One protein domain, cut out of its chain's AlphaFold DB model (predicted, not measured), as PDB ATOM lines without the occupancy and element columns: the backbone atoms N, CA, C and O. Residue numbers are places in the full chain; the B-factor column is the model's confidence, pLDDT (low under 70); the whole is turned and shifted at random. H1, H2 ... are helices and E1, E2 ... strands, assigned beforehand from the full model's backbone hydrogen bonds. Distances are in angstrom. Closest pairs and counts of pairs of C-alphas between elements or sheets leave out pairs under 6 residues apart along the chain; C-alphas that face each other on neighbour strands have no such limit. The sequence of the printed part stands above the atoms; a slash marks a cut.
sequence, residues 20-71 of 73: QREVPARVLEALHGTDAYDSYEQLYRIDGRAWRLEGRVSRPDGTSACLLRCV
ATOM      1  N   GLN A  20      39.423  -1.799 -29.136       91.56
ATOM      2  CA  GLN A  20      38.185  -1.759 -28.374       91.56
ATOM      3  C   GLN A  20      37.501  -3.128 -28.333       91.56
ATOM      4  O   GLN A  20      37.587  -3.917 -29.278       91.56
ATOM      5  N   ARG A  21      36.785  -3.396 -27.240       89.56
ATOM      6  CA  ARG A  21      35.891  -4.550 -27.097       89.56
ATOM      7  C   ARG A  21      34.605  -4.146 -26.398       89.56
ATOM      8  O   ARG A  21      34.624  -3.353 -25.460       89.56
ATOM      9  N   GLU A  22      33.504  -4.753 -26.811       91.19
ATOM     10  CA  GLU A  22      32.248  -4.670 -26.076       91.19
ATOM     11  C   GLU A  22      32.140  -5.825 -25.083       91.19
ATOM     12  O   GLU A  22      32.434  -6.978 -25.399       91.19
ATOM     13  N   VAL A  23      31.692  -5.511 -23.874       89.81
ATOM     14  CA  VAL A  23      31.435  -6.483 -22.813       89.81
ATOM     15  C   VAL A  23      30.044  -6.223 -22.244       89.81
ATOM     16  O   VAL A  23      29.715  -5.065 -22.005       89.81
ATOM     17  N   PRO A  24      29.199  -7.237 -21.991       91.75
ATOM     18  CA  PRO A  24      27.903  -7.001 -21.363       91.75
ATOM     19  C   PRO A  24      28.074  -6.295 -20.014       91.75
ATOM     20  O   PRO A  24      28.872  -6.742 -19.189       91.75
ATOM     21  N   ALA A  25      27.299  -5.235 -19.766       91.44
ATOM     22  CA  ALA A  25      27.435  -4.423 -18.557       91.44
ATOM     23  C   ALA A  25      27.328  -5.283 -17.292       91.44
ATOM     24  O   ALA A  25      28.178  -5.190 -16.421       91.44
ATOM     25  N   ARG A  26      26.379  -6.228 -17.259       89.19
ATOM     26  CA  ARG A  26      26.215  -7.191 -16.155       89.19
ATOM     27  C   ARG A  26      27.479  -7.995 -15.823       89.19
ATOM     28  O   ARG A  26      27.679  -8.357 -14.674       89.19
ATOM     29  N   VAL A  27      28.302  -8.313 -16.826       87.56
ATOM     30  CA  VAL A  27      29.536  -9.082 -16.617       87.56
ATOM     31  C   VAL A  27      30.629  -8.164 -16.092       87.56
ATOM     32  O   VAL A  27      31.374  -8.568 -15.211       87.56
ATOM     33  N   LEU A  28      30.699  -6.927 -16.594       89.00
ATOM     34  CA  LEU A  28      31.649  -5.935 -16.099       89.00
ATOM     35  C   LEU A  28      31.357  -5.557 -14.638       89.00
ATOM     36  O   LEU A  28      32.271  -5.546 -13.826       89.00
ATOM     37  N   GLU A  29      30.085  -5.344 -14.293       88.31
ATOM     38  CA  GLU A  29      29.618  -5.099 -12.918       88.31
ATOM     39  C   GLU A  29      30.001  -6.247 -11.973       88.31
ATOM     40  O   GLU A  29      30.429  -6.006 -10.853       88.31
ATOM     41  N   ALA A  30      29.938  -7.500 -12.431       88.19
ATOM     42  CA  ALA A  30      30.364  -8.648 -11.629       88.19
ATOM     43  C   ALA A  30      31.885  -8.698 -11.371       88.19
ATOM     44  O   ALA A  30      32.320  -9.426 -10.481       88.19
ATOM     45  N   LEU A  31      32.694  -7.958 -12.141       85.06
ATOM     46  CA  LEU A  31      34.133  -7.816 -11.896       85.06
ATOM     47  C   LEU A  31      34.449  -6.702 -10.892       85.06
ATOM     48  O   LEU A  31      35.551  -6.693 -10.337       85.06
ATOM     49  N   HIS A  32      33.519  -5.778 -10.631       82.94
ATOM     50  CA  HIS A  32      33.721  -4.760  -9.605       82.94
ATOM     51  C   HIS A  32      33.874  -5.419  -8.230       82.94
ATOM     52  O   HIS A  32      33.062  -6.246  -7.824       82.94
ATOM     53  N   GLY A  33      34.927  -5.035  -7.504       78.56
ATOM     54  CA  GLY A  33      35.244  -5.601  -6.190       78.56
ATOM     55  C   GLY A  33      35.982  -6.942  -6.237       78.56
ATOM     56  O   GLY A  33      36.215  -7.536  -5.188       78.56
ATOM     57  N   THR A  34      36.365  -7.411  -7.426       86.25
ATOM     58  CA  THR A  34      37.293  -8.537  -7.600       86.25
ATOM     59  C   THR A  34      38.701  -8.023  -7.905       86.25
ATOM     60  O   THR A  34      38.856  -6.883  -8.340       86.25
ATOM     61  N   ASP A  35      39.721  -8.879  -7.791       84.19
ATOM     62  CA  ASP A  35      41.100  -8.561  -8.208       84.19
ATOM     63  C   ASP A  35      41.235  -8.212  -9.704       84.19
ATOM     64  O   ASP A  35      42.270  -7.718 -10.148       84.19
ATOM     65  N   ALA A  36      40.195  -8.460 -10.507       85.38
ATOM     66  CA  ALA A  36      40.162  -8.078 -11.914       85.38
ATOM     67  C   ALA A  36      39.842  -6.589 -12.132       85.38
ATOM     68  O   ALA A  36      39.879  -6.145 -13.279       85.38
ATOM     69  N   TYR A  37      39.514  -5.821 -11.088       90.81
ATOM     70  CA  TYR A  37      39.281  -4.381 -11.177       90.81
ATOM     71  C   TYR A  37      40.208  -3.618 -10.231       90.81
ATOM     72  O   TYR A  37      40.092  -3.716  -9.010       90.81
ATOM     73  N   ASP A  38      41.090  -2.807 -10.807       88.56
ATOM     74  CA  ASP A  38      41.892  -1.848 -10.065       88.56
ATOM     75  C   ASP A  38      41.077  -0.567  -9.861       88.56
ATOM     76  O   ASP A  38      40.835   0.203 -10.794       88.56
ATOM     77  N   SER A  39      40.627  -0.336  -8.628       86.19
ATOM     78  CA  SER A  39      39.844   0.853  -8.287       86.19
ATOM     79  C   SER A  39      40.656   2.146  -8.269       86.19
ATOM     80  O   SER A  39      40.063   3.217  -8.394       86.19
ATOM     81  N   TYR A  40      41.975   2.062  -8.072       87.44
ATOM     82  CA  TYR A  40      42.852   3.228  -8.030       87.44
ATOM     83  C   TYR A  40      43.074   3.769  -9.442       87.44
ATOM     84  O   TYR A  40      42.904   4.962  -9.689       87.44
ATOM     85  N   GLU A  41      43.362   2.874 -10.385       87.81
ATOM     86  CA  GLU A  41      43.590   3.234 -11.786       87.81
ATOM     87  C   GLU A  41      42.304   3.254 -12.624       87.81
ATOM     88  O   GLU A  41      42.285   3.794 -13.734       87.81
ATOM     89  N   GLN A  42      41.211   2.705 -12.086       90.81
ATOM     90  CA  GLN A  42      39.934   2.501 -12.779       90.81
ATOM     91  C   GLN A  42      40.093   1.627 -14.034       90.81
ATOM     92  O   GLN A  42      39.525   1.911 -15.098       90.81
ATOM     93  N   LEU A  43      40.882   0.555 -13.906       92.56
ATOM     94  CA  LEU A  43      41.228  -0.366 -14.988       92.56
ATOM     95  C   LEU A  43      40.752  -1.783 -14.687       92.56
ATOM     96  O   LEU A  43      40.795  -2.258 -13.558       92.56
ATOM     97  N   TYR A  44      40.336  -2.492 -15.733       91.62
ATOM     98  CA  TYR A  44      40.006  -3.908 -15.660       91.62
ATOM     99  C   TYR A  44      41.163  -4.741 -16.198       91.62
ATOM    100  O   TYR A  44      41.650  -4.503 -17.305       91.62
ATOM    101  N   ARG A  45      41.563  -5.765 -15.448       90.50
ATOM    102  CA  ARG A  45      42.538  -6.773 -15.861       90.50
ATOM    103  C   ARG A  45      41.798  -7.956 -16.467       90.50
ATOM    104  O   ARG A  45      41.228  -8.784 -15.763       90.50
ATOM    105  N   ILE A  46      41.790  -8.033 -17.794       87.81
ATOM    106  CA  ILE A  46      41.088  -9.086 -18.536       87.81
ATOM    107  C   ILE A  46      42.038  -9.654 -19.586       87.81
ATOM    108  O   ILE A  46      42.640  -8.906 -20.356       87.81
ATOM    109  N   ASP A  47      42.175 -10.981 -19.615       83.31
ATOM    110  CA  ASP A  47      43.063 -11.704 -20.538       83.31
ATOM    111  C   ASP A  47      44.538 -11.242 -20.454       83.31
ATOM    112  O   ASP A  47      45.239 -11.161 -21.462       83.31
ATOM    113  N   GLY A  48      45.001 -10.905 -19.242       83.94
ATOM    114  CA  GLY A  48      46.371 -10.434 -18.987       83.94
ATOM    115  C   GLY A  48      46.660  -9.022 -19.502       83.94
ATOM    116  O   GLY A  48      47.820  -8.660 -19.671       83.94
ATOM    117  N   ARG A  49      45.617  -8.236 -19.792       89.44
ATOM    118  CA  ARG A  49      45.730  -6.868 -20.305       89.44
ATOM    119  C   ARG A  49      44.899  -5.892 -19.497       89.44
ATOM    120  O   ARG A  49      43.889  -6.275 -18.909       89.44
ATOM    121  N   ALA A  50      45.322  -4.638 -19.541       92.31
ATOM    122  CA  ALA A  50      44.636  -3.509 -18.949       92.31
ATOM    123  C   ALA A  50      43.570  -2.949 -19.892       92.31
ATOM    124  O   ALA A  50      43.815  -2.714 -21.081       92.31
ATOM    125  N   TRP A  51      42.386  -2.705 -19.344       94.25
ATOM    126  CA  TRP A  51      41.232  -2.217 -20.079       94.25
ATOM    127  C   TRP A  51      40.597  -1.042 -19.356       94.25
ATOM    128  O   TRP A  51      40.219  -1.153 -18.194       94.25
ATOM    129  N   ARG A  52      40.411   0.067 -20.067       94.50
ATOM    130  CA  ARG A  52      39.710   1.241 -19.553       94.50
ATOM    131  C   ARG A  52      38.276   1.266 -20.056       94.50
ATOM    132  O   ARG A  52      38.039   1.020 -21.238       94.50
ATOM    133  N   LEU A  53      37.331   1.590 -19.177       93.69
ATOM    134  CA  LEU A  53      35.945   1.833 -19.567       93.69
ATOM    135  C   LEU A  53      35.842   3.158 -20.331       93.69
ATOM    136  O   LEU A  53      36.162   4.209 -19.785       93.69
ATOM    137  N   GLU A  54      35.389   3.107 -21.583       94.50
ATOM    138  CA  GLU A  54      35.162   4.302 -22.409       94.50
ATOM    139  C   GLU A  54      33.699   4.742 -22.424       94.50
ATOM    140  O   GLU A  54      33.407   5.916 -22.635       94.50
ATOM    141  N   GLY A  55      32.765   3.819 -22.201       92.75
ATOM    142  CA  GLY A  55      31.351   4.160 -22.174       92.75
ATOM    143  C   GLY A  55      30.435   2.960 -22.017       92.75
ATOM    144  O   GLY A  55      30.871   1.809 -21.979       92.75
ATOM    145  N   ARG A  56      29.135   3.249 -21.942       94.06
ATOM    146  CA  ARG A  56      28.060   2.259 -21.884       94.06
ATOM    147  C   ARG A  56      27.049   2.552 -22.985       94.06
ATOM    148  O   ARG A  56      26.619   3.687 -23.155       94.06
ATOM    149  N   VAL A  57      26.670   1.512 -23.711       92.25
ATOM    150  CA  VAL A  57      25.674   1.527 -24.775       92.25
ATOM    151  C   VAL A  57      24.455   0.760 -24.284       92.25
ATOM    152  O   VAL A  57      24.543  -0.433 -23.984       92.25
ATOM    153  N   SER A  58      23.316   1.441 -24.206       92.81
ATOM    154  CA  SER A  58      22.019   0.804 -23.978       92.81
ATOM    155  C   SER A  58      21.473   0.282 -25.300       92.81
ATOM    156  O   SER A  58      21.511   0.978 -26.314       92.81
ATOM    157  N   ARG A  59      20.975  -0.952 -25.299       88.88
ATOM    158  CA  ARG A  59      20.406  -1.611 -26.472       88.88
ATOM    159  C   ARG A  59      18.871  -1.578 -26.409       88.88
ATOM    160  O   ARG A  59      18.310  -1.537 -25.312       88.88
ATOM    161  N   PRO A  60      18.174  -1.617 -27.563       90.00
ATOM    162  CA  PRO A  60      16.707  -1.590 -27.607       90.00
ATOM    163  C   PRO A  60      16.031  -2.780 -26.913       90.00
ATOM    164  O   PRO A  60      14.869  -2.688 -26.538       90.00
ATOM    165  N   ASP A  61      16.754  -3.887 -26.723       90.00
ATOM    166  CA  ASP A  61      16.298  -5.082 -26.000       90.00
ATOM    167  C   ASP A  61      16.335  -4.925 -24.465       90.00
ATOM    168  O   ASP A  61      16.091  -5.884 -23.734       90.00
ATOM    169  N   GLY A  62      16.663  -3.729 -23.963       88.44
ATOM    170  CA  GLY A  62      16.796  -3.440 -22.536       88.44
ATOM    171  C   GLY A  62      18.121  -3.902 -21.927       88.44
ATOM    172  O   GLY A  62      18.346  -3.702 -20.734       88.44
ATOM    173  N   THR A  63      19.021  -4.497 -22.714       90.62
ATOM    174  CA  THR A  63      20.367  -4.844 -22.252       90.62
ATOM    175  C   THR A  63      21.325  -3.666 -22.409       90.62
ATOM    176  O   THR A  63      21.052  -2.678 -23.093       90.62
ATOM    177  N   SER A  64      22.481  -3.735 -21.754       92.81
ATOM    178  CA  SER A  64      23.544  -2.748 -21.944       92.81
ATOM    179  C   SER A  64      24.886  -3.435 -22.140       92.81
ATOM    180  O   SER A  64      25.168  -4.471 -21.530       92.81
ATOM    181  N   ALA A  65      25.728  -2.834 -22.971       92.50
ATOM    182  CA  ALA A  65      27.114  -3.224 -23.171       92.50
ATOM    183  C   ALA A  65      28.031  -2.072 -22.757       92.50
ATOM    184  O   ALA A  65      27.716  -0.908 -22.964       92.50
ATOM    185  N   CYS A  66      29.164  -2.394 -22.159       93.75
ATOM    186  CA  CYS A  66      30.237  -1.464 -21.869       93.75
ATOM    187  C   CYS A  66      31.308  -1.584 -22.954       93.75
ATOM    188  O   CYS A  66      31.696  -2.693 -23.328       93.75
ATOM    189  N   LEU A  67      31.791  -0.444 -23.435       93.81
ATOM    190  CA  LEU A  67      32.904  -0.364 -24.363       93.81
ATOM    191  C   LEU A  67      34.194  -0.203 -23.566       93.81
ATOM    192  O   LEU A  67      34.338   0.744 -22.790       93.81
ATOM    193  N   LEU A  68      35.123  -1.130 -23.758       93.69
ATOM    194  CA  LEU A  68      36.439  -1.096 -23.144       93.69
ATOM    195  C   LEU A  68      37.500  -0.826 -24.203       93.69
ATOM    196  O   LEU A  68      37.436  -1.409 -25.285       93.69
ATOM    197  N   ARG A  69      38.512  -0.029 -23.863       94.19
ATOM    198  CA  ARG A  69      39.717   0.173 -24.673       94.19
ATOM    199  C   ARG A  69      40.924  -0.448 -23.990       94.19
ATOM    200  O   ARG A  69      41.154  -0.212 -22.808       94.19
ATOM    201  N   CYS A  70      41.699  -1.224 -24.739       94.00
ATOM    202  CA  CYS A  70      42.967  -1.764 -24.275       94.00
ATOM    203  C   CYS A  70      43.960  -0.612 -24.105       94.00
ATOM    204  O   CYS A  70      44.180   0.163 -25.040       94.00
ATOM    205  N   VAL A  71      44.575  -0.514 -22.935       93.25
ATOM    206  CA  VAL A  71      45.591   0.501 -22.632       93.25
ATOM    207  C   VAL A  71      46.939  -0.164 -22.371       93.25
ATOM    208  O   VAL A  71      46.999  -1.375 -22.148       93.25
TER     209      VAL A  71
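Overview. This is residues 20 to 71 of the 73 residues of an uncharacterized protein of Acidobacteria bacterium (UniProt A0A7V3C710). Picture a strongly twisted, curled wall of four antiparallel strands, with one short helix, H1, packed beside it. The long hairpin of E3 and E4 makes the longest axis, and the shorter E1 and E2 are the sheet's two edges. The printed part has 52 residues, with the named elements in the order E1, H1, E2, E3, E4; across the sheet the order is E1, E4, E3, E2. The class is mixed, helices and strands, and the whole is compact, with a radius of gyration of the C-alphas of 10.9 A and spans of 32 by 21 by 18 A.

Arrangement. Start with edge strand E1, residues 20 to 24, antiparallel to inner strand E4, residues 64 to 71, at 146 degrees; look for N 23 and O 66, 2.9 A apart. Next, H1, residues 25 to 31, is on the sheet at a height of 5.0 A, over none of the strands; its closest C-alpha pair with E4 is Ala 25 and Ala 65, 4.8 A. In H1 every O i to N i+4 pair is within hydrogen-bond range. Then E2, residues 43 to 46, and E3, residues 49 to 58, form a hairpin, with N 44 and O 51 at 2.8 A. E3 and E4 form another, with N 67 and O 55 at 2.8 A. E2, E3 and E4 are a meander, each strand the antiparallel neighbour of the one before. E1 and E2 are apart.

Along the chain. Find C-alpha 20 at (38.185, -1.759, -28.374), where E1 begins. H1 runs 10.0 A from C-alpha 25. E3 runs 25.2 A and bends by 59 degrees at residue 54. E4 runs 22.3 A to C-alpha 71 at (45.591, 0.501, -22.632).

Size, cuts and confidence. The two C-alphas farthest apart, Tyr 40 and Asp 61, are 33.1 A apart. The link from H1 to E2 is long, with 11 residues, of which 37 to 38 pair with 43 to 44 of E2. The printed part has no cut, and no printed residue is under 70 in pLDDT.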